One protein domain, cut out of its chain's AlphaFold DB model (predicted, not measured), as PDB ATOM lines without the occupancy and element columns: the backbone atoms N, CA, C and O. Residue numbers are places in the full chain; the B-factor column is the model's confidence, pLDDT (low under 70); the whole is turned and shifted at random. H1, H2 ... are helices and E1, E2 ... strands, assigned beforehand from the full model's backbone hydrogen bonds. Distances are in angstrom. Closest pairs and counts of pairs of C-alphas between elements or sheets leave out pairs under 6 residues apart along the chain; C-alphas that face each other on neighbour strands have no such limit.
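Overview. This is residues 12 to 110 of the 110 residues of an uncharacterized protein of Dehalococcoidia bacterium (UniProt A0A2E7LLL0). A strongly twisted sheet of six strands curls round one helix, H1, while the short helix H2 stands beside the strands and meets the first residues of H1 about at right angles. The long strand E3 joins the sheet's parts, with E1 and E2 on one side of it and E4, E6 and E5 on the other. The printed part has 99 residues, 20 of them in two named helices and 39 in six named strands, and along the chain E1 and E2 come first, then H1, then E3 and E4, then H2, then E5 and E6; the sheet is branched, with the antiparallel neighbour pairs E1 and E2, E1 and E3, E3 and E4, E3 and E6, and E5 and E6, and the class is mixed, helices and strands. It is compact, with a radius of gyration of the C-alphas of 13.1 A, and spans 41 by 33 by 26 A.

Along the chain. E1, residues 12 to 19, begins at C-alpha 12 (-58.130, -49.497, -23.935) and is 22.6 A long. E2 is residues 25 to 32, 21.7 A; H1 35 to 47, 18.3 A; E3 55 to 65, 29.6 A. E4 is residues 70 to 73, H2 75 to 81, E5 97 to 100, and E6 106 to 109, ending at C-alpha 109 (-33.088, -52.081, -29.392).

Arrangement. Hairpin E1 and E2 has N 15 and O 28 at 2.8 A, within hydrogen-bond range, as are N 14 and O 62 of E1 and E3, 2.8 A. E3 pairs with E4 in a hairpin, N 63 to O 72 2.9 A, and with E6, N 58 to O 106 2.7 A. Hairpin E5 and E6 has N 97 and O 109 at 2.8 A. H1 is on the sheet; the C-alphas of Tyr 30 and Ala 38, the closest of E2 and H1, are 6.0 A apart. H2 is at the sheet's level, height 2.1 A. H1 touches H2 with residues 35 to 39 alone, closest C-alphas Ser 36 and Cys 78, 4.8 A, about perpendicular at 87 degrees. In H1 and H2 every O i to N i+4 pair is within hydrogen-bond range.

Size, cuts and confidence. The farthest C-alphas, Thr 68 and Gly 93, are 42.0 A apart. The printed part has no cut. The link H2 to E5 is long, residues 82 to 96; residues 82 to 95 have pLDDT under 70.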
ATOM      1  N   GLN A  12     -58.786 -48.335 -23.345       96.75
ATOM      2  CA  GLN A  12     -58.130 -49.497 -23.935       96.75
ATOM      3  C   GLN A  12     -57.189 -49.070 -25.056       96.75
ATOM      4  O   GLN A  12     -57.604 -48.422 -26.016       96.75
ATOM      5  N   TYR A  13     -55.939 -49.501 -24.951       97.06
ATOM      6  CA  TYR A  13     -54.924 -49.332 -25.981       97.06
ATOM      7  C   TYR A  13     -54.456 -50.689 -26.497       97.06
ATOM      8  O   TYR A  13     -54.496 -51.690 -25.778       97.06
ATOM      9  N   ARG A  14     -53.970 -50.729 -27.737       97.69
ATOM     10  CA  ARG A  14     -53.212 -51.861 -28.267       97.69
ATOM     11  C   ARG A  14     -51.963 -51.385 -28.986       97.69
ATOM     12  O   ARG A  14     -51.979 -50.352 -29.645       97.69
ATOM     13  N   ILE A  15     -50.895 -52.161 -28.873       97.62
ATOM     14  CA  ILE A  15     -49.643 -51.944 -29.594       97.62
ATOM     15  C   ILE A  15     -49.441 -53.103 -30.555       97.62
ATOM     16  O   ILE A  15     -49.432 -54.263 -30.132       97.62
ATOM     17  N   ILE A  16     -49.265 -52.777 -31.834       97.38
ATOM     18  CA  ILE A  16     -48.933 -53.735 -32.888       97.38
ATOM     19  C   ILE A  16     -47.429 -53.659 -33.133       97.38
ATOM     20  O   ILE A  16     -46.903 -52.596 -33.461       97.38
ATOM     21  N   TRP A  17     -46.724 -54.778 -32.967       96.38
ATOM     22  CA  TRP A  17     -45.265 -54.817 -33.055       96.38
ATOM     23  C   TRP A  17     -44.747 -56.136 -33.637       96.38
ATOM     24  O   TRP A  17     -45.424 -57.156 -33.558       96.38
ATOM     25  N   SER A  18     -43.538 -56.149 -34.199       95.69
ATOM     26  CA  SER A  18     -42.835 -57.375 -34.604       95.69
ATOM     27  C   SER A  18     -41.511 -57.538 -33.858       95.69
ATOM     28  O   SER A  18     -40.840 -56.568 -33.499       95.69
ATOM     29  N   ALA A  19     -41.142 -58.795 -33.608       93.44
ATOM     30  CA  ALA A  19     -39.851 -59.165 -33.043       93.44
ATOM     31  C   ALA A  19     -38.796 -59.263 -34.150       93.44
ATOM     32  O   ALA A  19     -38.833 -60.217 -34.922       93.44
ATOM     33  N   ALA A  20     -37.837 -58.334 -34.197       85.94
ATOM     34  CA  ALA A  20     -36.768 -58.306 -35.199       85.94
ATOM     35  C   ALA A  20     -37.299 -58.558 -36.630       85.94
ATOM     36  O   ALA A  20     -38.189 -57.843 -37.086       85.94
ATOM     37  N   ASP A  21     -36.803 -59.600 -37.302       81.00
ATOM     38  CA  ASP A  21     -37.181 -59.976 -38.671       81.00
ATOM     39  C   ASP A  21     -38.410 -60.908 -38.733       81.00
ATOM     40  O   ASP A  21     -38.649 -61.586 -39.735       81.00
ATOM     41  N   SER A  22     -39.189 -61.000 -37.649       86.62
ATOM     42  CA  SER A  22     -40.418 -61.792 -37.622       86.62
ATOM     43  C   SER A  22     -41.415 -61.272 -38.653       86.62
ATOM     44  O   SER A  22     -41.810 -60.108 -38.628       86.62
ATOM     45  N   VAL A  23     -41.897 -62.181 -39.501       84.25
ATOM     46  CA  VAL A  23     -42.987 -61.926 -40.458       84.25
ATOM     47  C   VAL A  23     -44.333 -61.769 -39.739       84.25
ATOM     48  O   VAL A  23     -45.281 -61.207 -40.280       84.25
ATOM     49  N   THR A  24     -44.447 -62.292 -38.517       90.50
ATOM     50  CA  THR A  24     -45.679 -62.233 -37.730       90.50
ATOM     51  C   THR A  24     -45.673 -61.029 -36.799       90.50
ATOM     52  O   THR A  24     -44.742 -60.851 -36.007       90.50
ATOM     53  N   ASN A  25     -46.760 -60.260 -36.861       94.75
ATOM     54  CA  ASN A  25     -47.035 -59.171 -35.936       94.75
ATOM     55  C   ASN A  25     -47.685 -59.713 -34.660       94.75
ATOM     56  O   ASN A  25     -48.601 -60.534 -34.704       94.75
ATOM     57  N   SER A  26     -47.225 -59.208 -33.527       95.19
ATOM     58  CA  SER A  26     -47.829 -59.377 -32.214       95.19
ATOM     59  C   SER A  26     -48.729 -58.184 -31.906       95.19
ATOM     60  O   SER A  26     -48.492 -57.067 -32.360       95.19
ATOM     61  N   THR A  27     -49.781 -58.422 -31.130       97.06
ATOM     62  CA  THR A  27     -50.657 -57.370 -30.606       97.06
ATOM     63  C   THR A  27     -50.716 -57.513 -29.097       97.06
ATOM     64  O   THR A  27     -51.057 -58.585 -28.598       97.06
ATOM     65  N   GLN A  28     -50.395 -56.445 -28.374       96.81
ATOM     66  CA  GLN A  28     -50.482 -56.408 -26.917       96.81
ATOM     67  C   GLN A  28     -51.445 -55.312 -26.478       96.81
ATOM     68  O   GLN A  28     -51.402 -54.210 -27.016       96.81
ATOM     69  N   TYR A  29     -52.314 -55.626 -25.521       97.19
ATOM     70  CA  TYR A  29     -53.362 -54.729 -25.038       97.19
ATOM     71  C   TYR A  29     -52.987 -54.120 -23.688       97.19
ATOM     72  O   TYR A  29     -52.386 -54.793 -22.851       97.19
ATOM     73  N   TYR A  30     -53.390 -52.872 -23.477       96.06
ATOM     74  CA  TYR A  30     -53.111 -52.079 -22.283       96.06
ATOM     75  C   TYR A  30     -54.375 -51.351 -21.824       96.06
ATOM     76  O   TYR A  30     -55.262 -51.051 -22.623       96.06
ATOM     77  N   SER A  31     -54.443 -51.055 -20.528       96.19
ATOM     78  CA  SER A  31     -55.514 -50.271 -19.913       96.19
ATOM     79  C   SER A  31     -54.887 -49.096 -19.168       96.19
ATOM     80  O   SER A  31     -54.564 -49.214 -17.988       96.19
ATOM     81  N   VAL A  32     -54.682 -47.983 -19.872       93.06
ATOM     82  CA  VAL A  32     -53.861 -46.842 -19.423       93.06
ATOM     83  C   VAL A  32     -54.541 -45.508 -19.739       93.06
ATOM     84  O   VAL A  32     -55.537 -45.470 -20.459       93.06
ATOM     85  N   TYR A  33     -54.038 -44.398 -19.195       91.62
ATOM     86  CA  TYR A  33     -54.655 -43.075 -19.373       91.62
ATOM     87  C   TYR A  33     -54.170 -42.340 -20.627       91.62
ATOM     88  O   TYR A  33     -54.753 -41.316 -20.998       91.62
ATOM     89  N   HIS A  34     -53.085 -42.811 -21.246       91.50
ATOM     90  CA  HIS A  34     -52.481 -42.191 -22.422       91.50
ATOM     91  C   HIS A  34     -51.635 -43.192 -23.225       91.50
ATOM     92  O   HIS A  34     -51.054 -44.115 -22.657       91.50
ATOM     93  N   SER A  35     -51.478 -42.966 -24.533       91.56
ATOM     94  CA  SER A  35     -50.676 -43.824 -25.421       91.56
ATOM     95  C   SER A  35     -49.201 -43.936 -25.007       91.56
ATOM     96  O   SER A  35     -48.591 -44.990 -25.177       91.56
ATOM     97  N   SER A  36     -48.638 -42.887 -24.400       89.94
ATOM     98  CA  SER A  36     -47.261 -42.895 -23.878       89.94
ATOM     99  C   SER A  36     -47.055 -43.858 -22.708       89.94
ATOM    100  O   SER A  36     -45.958 -44.383 -22.551       89.94
ATOM    101  N   GLU A  37     -48.093 -44.116 -21.908       89.38
ATOM    102  CA  GLU A  37     -48.031 -45.083 -20.802       89.38
ATOM    103  C   GLU A  37     -47.991 -46.515 -21.354       89.38
ATOM    104  O   GLU A  37     -47.188 -47.323 -20.902       89.38
ATOM    105  N   ALA A  38     -48.752 -46.807 -22.415       92.75
ATOM    106  CA  ALA A  38     -48.658 -48.094 -23.109       92.75
ATOM    107  C   ALA A  38     -47.262 -48.313 -23.727       92.75
ATOM    108  O   ALA A  38     -46.726 -49.422 -23.687       92.75
ATOM    109  N   LEU A  39     -46.654 -47.257 -24.286       91.75
ATOM    110  CA  LEU A  39     -45.287 -47.322 -24.811       91.75
ATOM    111  C   LEU A  39     -44.245 -47.538 -23.698       91.75
ATOM    112  O   LEU A  39     -43.293 -48.291 -23.891       91.75
ATOM    113  N   ALA A  40     -44.426 -46.908 -22.536       88.69
ATOM    114  CA  ALA A  40     -43.575 -47.141 -21.372       88.69
ATOM    115  C   ALA A  40     -43.658 -48.600 -20.896       88.69
ATOM    116  O   ALA A  40     -42.627 -49.241 -20.690       88.69
ATOM    117  N   ASP A  41     -44.863 -49.166 -20.813       90.38
ATOM    118  CA  ASP A  41     -45.062 -50.553 -20.383       90.38
ATOM    119  C   ASP A  41     -44.395 -51.566 -21.329       90.38
ATOM    120  O   ASP A  41     -43.717 -52.498 -20.873       90.38
ATOM    121  N   ILE A  42     -44.544 -51.404 -22.653       91.69
ATOM    122  CA  ILE A  42     -43.878 -52.306 -23.609       91.69
ATOM    123  C   ILE A  42     -42.360 -52.135 -23.580       91.69
ATOM    124  O   ILE A  42     -41.633 -53.126 -23.666       91.69
ATOM    125  N   TYR A  43     -41.877 -50.902 -23.404       90.69
ATOM    126  CA  TYR A  43     -40.456 -50.626 -23.241       90.69
ATOM    127  C   TYR A  43     -39.895 -51.357 -22.024       90.69
ATOM    128  O   TYR A  43     -38.913 -52.077 -22.165       90.69
ATOM    129  N   HIS A  44     -40.550 -51.270 -20.863       87.38
ATOM    130  CA  HIS A  44     -40.150 -52.020 -19.670       87.38
ATOM    131  C   HIS A  44     -40.161 -53.524 -19.901       87.38
ATOM    132  O   HIS A  44     -39.214 -54.229 -19.555       87.38
ATOM    133  N   THR A  45     -41.224 -54.029 -20.518       90.56
ATOM    134  CA  THR A  45     -41.359 -55.453 -20.836       90.56
ATOM    135  C   THR A  45     -40.190 -55.934 -21.706       90.56
ATOM    136  O   THR A  45     -39.626 -57.006 -21.470       90.56
ATOM    137  N   PHE A  46     -39.785 -55.123 -22.685       90.69
ATOM    138  CA  PHE A  46     -38.640 -55.393 -23.545       90.69
ATOM    139  C   PHE A  46     -37.299 -55.264 -22.800       90.69
ATOM    140  O   PHE A  46     -36.454 -56.155 -22.901       90.69
ATOM    141  N   ALA A  47     -37.134 -54.209 -22.000       87.00
ATOM    142  CA  ALA A  47     -35.954 -53.917 -21.189       87.00
ATOM    143  C   ALA A  47     -35.641 -55.046 -20.190       87.00
ATOM    144  O   ALA A  47     -34.498 -55.482 -20.085       87.00
ATOM    145  N   HIS A  48     -36.663 -55.602 -19.531       87.31
ATOM    146  CA  HIS A  48     -36.538 -56.722 -18.587       87.31
ATOM    147  C   HIS A  48     -36.541 -58.110 -19.251       87.31
ATOM    148  O   HIS A  48     -36.837 -59.116 -18.602       87.31
ATOM    149  N   GLU A  49     -36.245 -58.175 -20.550       87.06
ATOM    150  CA  GLU A  49     -36.093 -59.409 -21.327       87.06
ATOM    151  C   GLU A  49     -37.322 -60.333 -21.339       87.06
ATOM    152  O   GLU A  49     -37.204 -61.525 -21.637       87.06
ATOM    153  N   LYS A  50     -38.521 -59.812 -21.042       90.56
ATOM    154  CA  LYS A  50     -39.768 -60.591 -21.155       90.56
ATOM    155  C   LYS A  50     -40.139 -60.844 -22.613       90.56
ATOM    156  O   LYS A  50     -40.822 -61.817 -22.914       90.56
ATOM    157  N   ILE A  51     -39.656 -59.989 -23.512       90.25
ATOM    158  CA  ILE A  51     -39.674 -60.209 -24.955       90.25
ATOM    159  C   ILE A  51     -38.275 -60.663 -25.386       90.25
ATOM    160  O   ILE A  51     -37.306 -59.905 -25.336       90.25
ATOM    161  N   HIS A  52     -38.167 -61.911 -25.839       89.88
ATOM    162  CA  HIS A  52     -36.900 -62.533 -26.233       89.88
ATOM    163  C   HIS A  52     -36.475 -62.153 -27.664       89.88
ATOM    164  O   HIS A  52     -36.319 -63.012 -28.529       89.88
ATOM    165  N   ALA A  53     -36.286 -60.858 -27.923       90.44
ATOM    166  CA  ALA A  53     -35.812 -60.332 -29.206       90.44
ATOM    167  C   ALA A  53     -34.709 -59.284 -29.003       90.44
ATOM    168  O   ALA A  53     -34.703 -58.584 -27.995       90.44
ATOM    169  N   LYS A  54     -33.772 -59.151 -29.952       90.31
ATOM    170  CA  LYS A  54     -32.735 -58.096 -29.898       90.31
ATOM    171  C   LYS A  54     -33.284 -56.707 -30.224       90.31
ATOM    172  O   LYS A  54     -32.755 -55.703 -29.765       90.31
ATOM    173  N   ALA A  55     -34.350 -56.668 -31.014       92.81
ATOM    174  CA  ALA A  55     -35.066 -55.459 -31.361       92.81
ATOM    175  C   ALA A  55     -36.553 -55.769 -31.515       92.81
ATOM    176  O   ALA A  55     -36.910 -56.890 -31.898       92.81
ATOM    177  N   ILE A  56     -37.400 -54.776 -31.264       95.00
ATOM    178  CA  ILE A  56     -38.800 -54.801 -31.685       95.00
ATOM    179  C   ILE A  56     -39.136 -53.543 -32.474       95.00
ATOM    180  O   ILE A  56     -38.653 -52.456 -32.159       95.00
ATOM    181  N   THR A  57     -39.972 -53.708 -33.493       94.94
ATOM    182  CA  THR A  57     -40.512 -52.606 -34.292       94.94
ATOM    183  C   THR A  57     -41.982 -52.461 -33.950       94.94
ATOM    184  O   THR A  57     -42.753 -53.398 -34.137       94.94
ATOM    185  N   ILE A  58     -42.369 -51.307 -33.425       95.69
ATOM    186  CA  ILE A  58     -43.746 -50.931 -33.130       95.69
ATOM    187  C   ILE A  58     -44.294 -50.181 -34.344       95.69
ATOM    188  O   ILE A  58     -43.769 -49.133 -34.729       95.69
ATOM    189  N   PHE A  59     -45.351 -50.732 -34.930       95.19
ATOM    190  CA  PHE A  59     -46.005 -50.191 -36.119       95.19
ATOM    191  C   PHE A  59     -47.086 -49.178 -35.765       95.19
ATOM    192  O   PHE A  59     -47.183 -48.147 -36.417       95.19
ATOM    193  N   SER A  60     -47.889 -49.472 -34.741       96.25
ATOM    194  CA  SER A  60     -48.958 -48.581 -34.299       96.25
ATOM    195  C   SER A  60     -49.236 -48.716 -32.806       96.25
ATOM    196  O   SER A  60     -49.118 -49.797 -32.214       96.25
ATOM    197  N   ILE A  61     -49.618 -47.591 -32.202       96.12
ATOM    198  CA  ILE A  61     -50.178 -47.504 -30.854       96.12
ATOM    199  C   ILE A  61     -51.592 -46.969 -31.006       96.12
ATOM    200  O   ILE A  61     -51.786 -45.798 -31.319       96.12
ATOM    201  N   GLU A  62     -52.582 -47.819 -30.784       97.56
ATOM    202  CA  GLU A  62     -53.966 -47.513 -31.120       97.56
ATOM    203  C   GLU A  62     -54.840 -47.461 -29.873       97.56
ATOM    204  O   GLU A  62     -54.690 -48.273 -28.962       97.56
ATOM    205  N   GLU A  63     -55.776 -46.522 -29.850       96.75
ATOM    206  CA  GLU A  63     -56.781 -46.356 -28.801       96.75
ATOM    207  C   GLU A  63     -58.134 -46.865 -29.293       96.75
ATOM    208  O   GLU A  63     -58.552 -46.567 -30.414       96.75
ATOM    209  N   TYR A  64     -58.844 -47.617 -28.458       96.44
ATOM    210  CA  TYR A  64     -60.182 -48.082 -28.788       96.44
ATOM    211  C   TYR A  64     -61.225 -46.979 -28.572       96.44
ATOM    212  O   TYR A  64     -61.498 -46.548 -27.453       96.44
ATOM    213  N   CYS A  65     -61.877 -46.563 -29.654       92.44
ATOM    214  CA  CYS A  65     -62.980 -45.619 -29.634       92.44
ATOM    215  C   CYS A  65     -64.319 -46.360 -29.518       92.44
ATOM    216  O   CYS A  65     -64.909 -46.801 -30.506       92.44
ATOM    217  N   ARG A  66     -64.857 -46.435 -28.295       89.81
ATOM    218  CA  ARG A  66     -66.142 -47.103 -27.995       89.81
ATOM    219  C   ARG A  66     -67.359 -46.555 -28.751       89.81
ATOM    220  O   ARG A  66     -68.383 -47.220 -28.832       89.81
ATOM    221  N   PHE A  67     -67.288 -45.315 -29.239       91.50
ATOM    222  CA  PHE A  67     -68.405 -44.664 -29.929       91.50
ATOM    223  C   PHE A  67     -68.487 -45.056 -31.402       91.50
ATOM    224  O   PHE A  67     -69.577 -45.096 -31.968       91.50
ATOM    225  N   THR A  68     -67.337 -45.316 -32.022       93.12
ATOM    226  CA  THR A  68     -67.233 -45.711 -33.431       93.12
ATOM    227  C   THR A  68     -66.936 -47.198 -33.600       93.12
ATOM    228  O   THR A  68     -66.973 -47.672 -34.733       93.12
ATOM    229  N   ASP A  69     -66.673 -47.906 -32.494       93.00
ATOM    230  CA  ASP A  69     -66.248 -49.308 -32.436       93.00
ATOM    231  C   ASP A  69     -64.997 -49.570 -33.291       93.00
ATOM    232  O   ASP A  69     -64.912 -50.517 -34.074       93.00
ATOM    233  N   LYS A  70     -64.024 -48.654 -33.204       95.88
ATOM    234  CA  LYS A  70     -62.804 -48.674 -34.020       95.88
ATOM    235  C   LYS A  70     -61.570 -48.388 -33.189       95.88
ATOM    236  O   LYS A  70     -61.632 -47.709 -32.171       95.88
ATOM    237  N   TRP A  71     -60.445 -48.882 -33.683       96.88
ATOM    238  CA  TRP A  71     -59.124 -48.536 -33.184       96.88
ATOM    239  C   TRP A  71     -58.597 -47.329 -33.958       96.88
ATOM    240  O   TRP A  71     -58.603 -47.332 -35.190       96.88
ATOM    241  N   GLU A  72     -58.196 -46.290 -33.236       95.94
ATOM    242  CA  GLU A  72     -57.650 -45.055 -33.794       95.94
ATOM    243  C   GLU A  72     -56.158 -44.977 -33.487       95.94
ATOM    244  O   GLU A  72     -55.761 -45.115 -32.331       95.94
ATOM    245  N   ASP A  73     -55.335 -44.734 -34.505       95.12
ATOM    246  CA  ASP A  73     -53.895 -44.575 -34.319       95.12
ATOM    247  C   ASP A  73     -53.582 -43.303 -33.511       95.12
ATOM    248  O   ASP A  73     -54.104 -42.212 -33.765       95.12
ATOM    249  N   ARG A  74     -52.745 -43.473 -32.490       93.56
ATOM    250  CA  ARG A  74     -52.278 -42.454 -31.546       93.56
ATOM    251  C   ARG A  74     -50.751 -42.415 -31.471       93.56
ATOM    252  O   ARG A  74     -50.220 -41.846 -30.514       93.56
ATOM    253  N   THR A  75     -50.048 -42.986 -32.448       92.06
ATOM    254  CA  THR A  75     -48.578 -43.004 -32.493       92.06
ATOM    255  C   THR A  75     -47.998 -41.588 -32.479       92.06
ATOM    256  O   THR A  75     -47.155 -41.291 -31.636       92.06
ATOM    257  N   ASP A  76     -48.531 -40.665 -33.284       88.56
ATOM    258  CA  ASP A  76     -48.088 -39.261 -33.285       88.56
ATOM    259  C   ASP A  76     -48.312 -38.580 -31.927       88.56
ATOM    260  O   ASP A  76     -47.416 -37.945 -31.373       88.56
ATOM    261  N   VAL A  77     -49.498 -38.777 -31.336       88.38
ATOM    262  CA  VAL A  77     -49.854 -38.220 -30.018       88.38
ATOM    263  C   VAL A  77     -48.928 -38.759 -28.926       88.38
ATOM    264  O   VAL A  77     -48.552 -38.027 -28.004       88.38
ATOM    265  N   CYS A  78     -48.547 -40.035 -29.039       87.44
ATOM    266  CA  CYS A  78     -47.573 -40.674 -28.166       87.44
ATOM    267  C   CYS A  78     -46.215 -39.972 -28.273       87.44
ATOM    268  O   CYS A  78     -45.681 -39.538 -27.255       87.44
ATOM    269  N   LEU A  79     -45.705 -39.794 -29.497       83.94
ATOM    270  CA  LEU A  79     -44.403 -39.181 -29.772       83.94
ATOM    271  C   LEU A  79     -44.335 -37.699 -29.380       83.94
ATOM    272  O   LEU A  79     -43.304 -37.248 -28.891       83.94
ATOM    273  N   GLU A  80     -45.429 -36.943 -29.489       82.88
ATOM    274  CA  GLU A  80     -45.494 -35.556 -28.996       82.88
ATOM    275  C   GLU A  80     -45.334 -35.442 -27.469       82.88
ATOM    276  O   GLU A  80     -44.891 -34.411 -26.950       82.88
ATOM    277  N   HIS A  81     -45.733 -36.486 -26.742       75.38
ATOM    278  CA  HIS A  81     -45.641 -36.571 -25.280       75.38
ATOM    279  C   HIS A  81     -44.441 -37.395 -24.814       75.38
ATOM    280  O   HIS A  81     -44.150 -37.450 -23.615       75.38
ATOM    281  N   PHE A  82     -43.732 -38.003 -25.760       66.06
ATOM    282  CA  PHE A  82     -42.531 -38.771 -25.531       66.06
ATOM    283  C   PHE A  82     -41.403 -37.828 -25.089       66.06
ATOM    284  O   PHE A  82     -41.077 -36.865 -25.780       66.06
ATOM    285  N   GLY A  83     -40.852 -38.066 -23.892       57.00
ATOM    286  CA  GLY A  83     -39.738 -37.289 -23.327       57.00
ATOM    287  C   GLY A  83     -39.963 -36.676 -21.940       57.00
ATOM    288  O   GLY A  83     -38.995 -36.262 -21.328       57.00
ATOM    289  N   ASN A  84     -41.192 -36.630 -21.403       50.34
ATOM    290  CA  ASN A  84     -41.415 -36.115 -20.034       50.34
ATOM    291  C   ASN A  84     -41.491 -37.211 -18.955       50.34
ATOM    292  O   ASN A  84     -41.079 -36.971 -17.828       50.34
ATOM    293  N   ASP A  85     -42.025 -38.391 -19.289       48.50
ATOM    294  CA  ASP A  85     -42.257 -39.484 -18.323       48.50
ATOM    295  C   ASP A  85     -41.202 -40.613 -18.442       48.50
ATOM    296  O   ASP A  85     -41.148 -41.503 -17.600       48.50
ATOM    297  N   PHE A  86     -40.349 -40.582 -19.476       52.28
ATOM    298  CA  PHE A  86     -39.395 -41.655 -19.797       52.28
ATOM    299  C   PHE A  86     -38.024 -41.503 -19.127       52.28
ATOM    300  O   PHE A  86     -37.363 -42.510 -18.877       52.28
ATOM    301  N   ASP A  87     -37.616 -40.275 -18.787       44.72
ATOM    302  CA  ASP A  87     -36.344 -40.012 -18.095       44.72
ATOM    303  C   ASP A  87     -36.263 -40.743 -16.743       44.72
ATOM    304  O   ASP A  87     -35.185 -41.153 -16.323       44.72
ATOM    305  N   VAL A  88     -37.414 -40.998 -16.109       45.34
ATOM    306  CA  VAL A  88     -37.531 -41.753 -14.850       45.34
ATOM    307  C   VAL A  88     -37.204 -43.245 -15.035       45.34
ATOM    308  O   VAL A  88     -36.764 -43.904 -14.101       45.34
ATOM    309  N   LEU A  89     -37.379 -43.797 -16.240       49.34
ATOM    310  CA  LEU A  89     -37.227 -45.234 -16.516       49.34
ATOM    311  C   LEU A  89     -35.788 -45.622 -16.885       49.34
ATOM    312  O   LEU A  89     -35.417 -46.791 -16.799       49.34
ATOM    313  N   ILE A  90     -34.969 -44.638 -17.270       51.88
ATOM    314  CA  ILE A  90     -33.535 -44.798 -17.558       51.88
ATOM    315  C   ILE A  90     -32.734 -44.998 -16.250       51.88
ATOM    316  O   ILE A  90     -31.639 -45.561 -16.269       51.88
ATOM    317  N   GLU A  91     -33.285 -44.603 -15.094       48.59
ATOM    318  CA  GLU A  91     -32.590 -44.625 -13.796       48.59
ATOM    319  C   GLU A  91     -32.266 -46.038 -13.262       48.59
ATOM    320  O   GLU A  91     -31.338 -46.180 -12.465       48.59
ATOM    321  N   GLU A  92     -32.931 -47.104 -13.726       56.97
ATOM    322  CA  GLU A  92     -32.675 -48.481 -13.250       56.97
ATOM    323  C   GLU A  92     -31.464 -49.182 -13.910       56.97
ATOM    324  O   GLU A  92     -31.216 -50.366 -13.680       56.97
ATOM    325  N   GLY A  93     -30.671 -48.474 -14.726       58.75
ATOM    326  CA  GLY A  93     -29.448 -49.018 -15.336       58.75
ATOM    327  C   GLY A  93     -29.683 -49.991 -16.499       58.75
ATOM    328  O   GLY A  93     -28.739 -50.640 -16.955       58.75
ATOM    329  N   VAL A  94     -30.920 -50.079 -16.998       62.28
ATOM    330  CA  VAL A  94     -31.290 -50.860 -18.184       62.28
ATOM    331  C   VAL A  94     -31.382 -49.931 -19.393       62.28
ATOM    332  O   VAL A  94     -32.217 -49.030 -19.439       62.28
ATOM    333  N   TRP A  95     -30.519 -50.155 -20.383       67.75
ATOM    334  CA  TRP A  95     -30.430 -49.324 -21.584       67.75
ATOM    335  C   TRP A  95     -31.164 -50.002 -22.740       67.75
ATOM    336  O   TRP A  95     -30.729 -51.042 -23.228       67.75
ATOM    337  N   VAL A  96     -32.275 -49.414 -23.178       77.00
ATOM    338  CA  VAL A  96     -32.911 -49.744 -24.456       77.00
ATOM    339  C   VAL A  96     -32.865 -48.487 -25.312       77.00
ATOM    340  O   VAL A  96     -33.340 -47.426 -24.917       77.00
ATOM    341  N   GLU A  97     -32.285 -48.597 -26.497       83.44
ATOM    342  CA  GLU A  97     -32.294 -47.521 -27.478       83.44
ATOM    343  C   GLU A  97     -33.685 -47.433 -28.113       83.44
ATOM    344  O   GLU A  97     -34.181 -48.416 -28.669       83.44
ATOM    345  N   LEU A  98     -34.299 -46.250 -28.061       86.94
ATOM    346  CA  LEU A  98     -35.480 -45.924 -28.854       86.94
ATOM    347  C   LEU A  98     -35.063 -45.068 -30.050       86.94
ATOM    348  O   LEU A  98     -34.426 -44.029 -29.898       86.94
ATOM    349  N   SER A  99     -35.461 -45.494 -31.244       87.50
ATOM    350  CA  SER A  99     -35.232 -44.768 -32.495       87.50
ATOM    351  C   SER A  99     -36.486 -44.780 -33.368       87.50
ATOM    352  O   SER A  99     -37.385 -45.593 -33.162       87.50
ATOM    353  N   LEU A 100     -36.557 -43.872 -34.340       87.12
ATOM    354  CA  LEU A 100     -37.633 -43.828 -35.329       87.12
ATOM    355  C   LEU A 100     -37.111 -44.306 -36.685       87.12
ATOM    356  O   LEU A 100     -36.010 -43.940 -37.102       87.12
ATOM    357  N   SER A 101     -37.900 -45.125 -37.376       86.31
ATOM    358  CA  SER A 101     -37.633 -45.509 -38.760       86.31
ATOM    359  C   SER A 101     -37.955 -44.356 -39.721       86.31
ATOM    360  O   SER A 101     -38.677 -43.420 -39.377       86.31
ATOM    361  N   LEU A 102     -37.471 -44.445 -40.966       80.38
ATOM    362  CA  LEU A 102     -37.833 -43.501 -42.037       80.38
ATOM    363  C   LEU A 102     -39.340 -43.502 -42.354       80.38
ATOM    364  O   LEU A 102     -39.852 -42.526 -42.892       80.38
ATOM    365  N   GLU A 103     -40.031 -44.591 -42.021       84.06
ATOM    366  CA  GLU A 103     -41.472 -44.780 -42.218       84.06
ATOM    367  C   GLU A 103     -42.296 -44.313 -41.004       84.06
ATOM    368  O   GLU A 103     -43.517 -44.402 -41.027       84.06
ATOM    369  N   GLY A 104     -41.646 -43.812 -39.944       83.44
ATOM    370  CA  GLY A 104     -42.312 -43.345 -38.722       83.44
ATOM    371  C   GLY A 104     -42.573 -44.431 -37.673       83.44
ATOM    372  O   GLY A 104     -43.204 -44.156 -36.658       83.44
ATOM    373  N   HIS A 105     -42.068 -45.652 -37.869       90.06
ATOM    374  CA  HIS A 105     -42.191 -46.731 -36.884       90.06
ATOM    375  C   HIS A 105     -41.233 -46.527 -35.710       90.06
ATOM    376  O   HIS A 105     -40.096 -46.086 -35.896       90.06
ATOM    377  N   ILE A 106     -41.656 -46.916 -34.509       91.50
ATOM    378  CA  ILE A 106     -40.814 -46.851 -33.310       91.50
ATOM    379  C   ILE A 106     -40.011 -48.146 -33.214       91.50
ATOM    380  O   ILE A 106     -40.570 -49.236 -33.278       91.50
ATOM    381  N   ILE A 107     -38.699 -48.047 -33.046       91.88
ATOM    382  CA  ILE A 107     -37.802 -49.195 -32.923       91.88
ATOM    383  C   ILE A 107     -37.162 -49.167 -31.542       91.88
ATOM    384  O   ILE A 107     -36.508 -48.189 -31.183       91.88
ATOM    385  N   LEU A 108     -37.310 -50.265 -30.803       90.88
ATOM    386  CA  LEU A 108     -36.628 -50.505 -29.534       90.88
ATOM    387  C   LEU A 108     -35.495 -51.514 -29.744       90.88
ATOM    388  O   LEU A 108     -35.732 -52.576 -30.325       90.88
ATOM    389  N   ARG A 109     -34.277 -51.209 -29.283       89.81
ATOM    390  CA  ARG A 109     -33.088 -52.081 -29.392       89.81
ATOM    391  C   ARG A 109     -32.362 -52.232 -28.058       89.81
ATOM    392  O   ARG A 109     -32.326 -51.291 -27.275       89.81
ATOM    393  N   ARG A 110     -31.797 -53.416 -27.823       85.75
ATOM    394  CA  ARG A 110     -30.922 -53.734 -26.683       85.75
ATOM    395  C   ARG A 110     -29.502 -54.001 -27.155       85.75
ATOM    396  O   ARG A 110     -29.364 -54.592 -28.253       85.75
TER     397      ARG A 110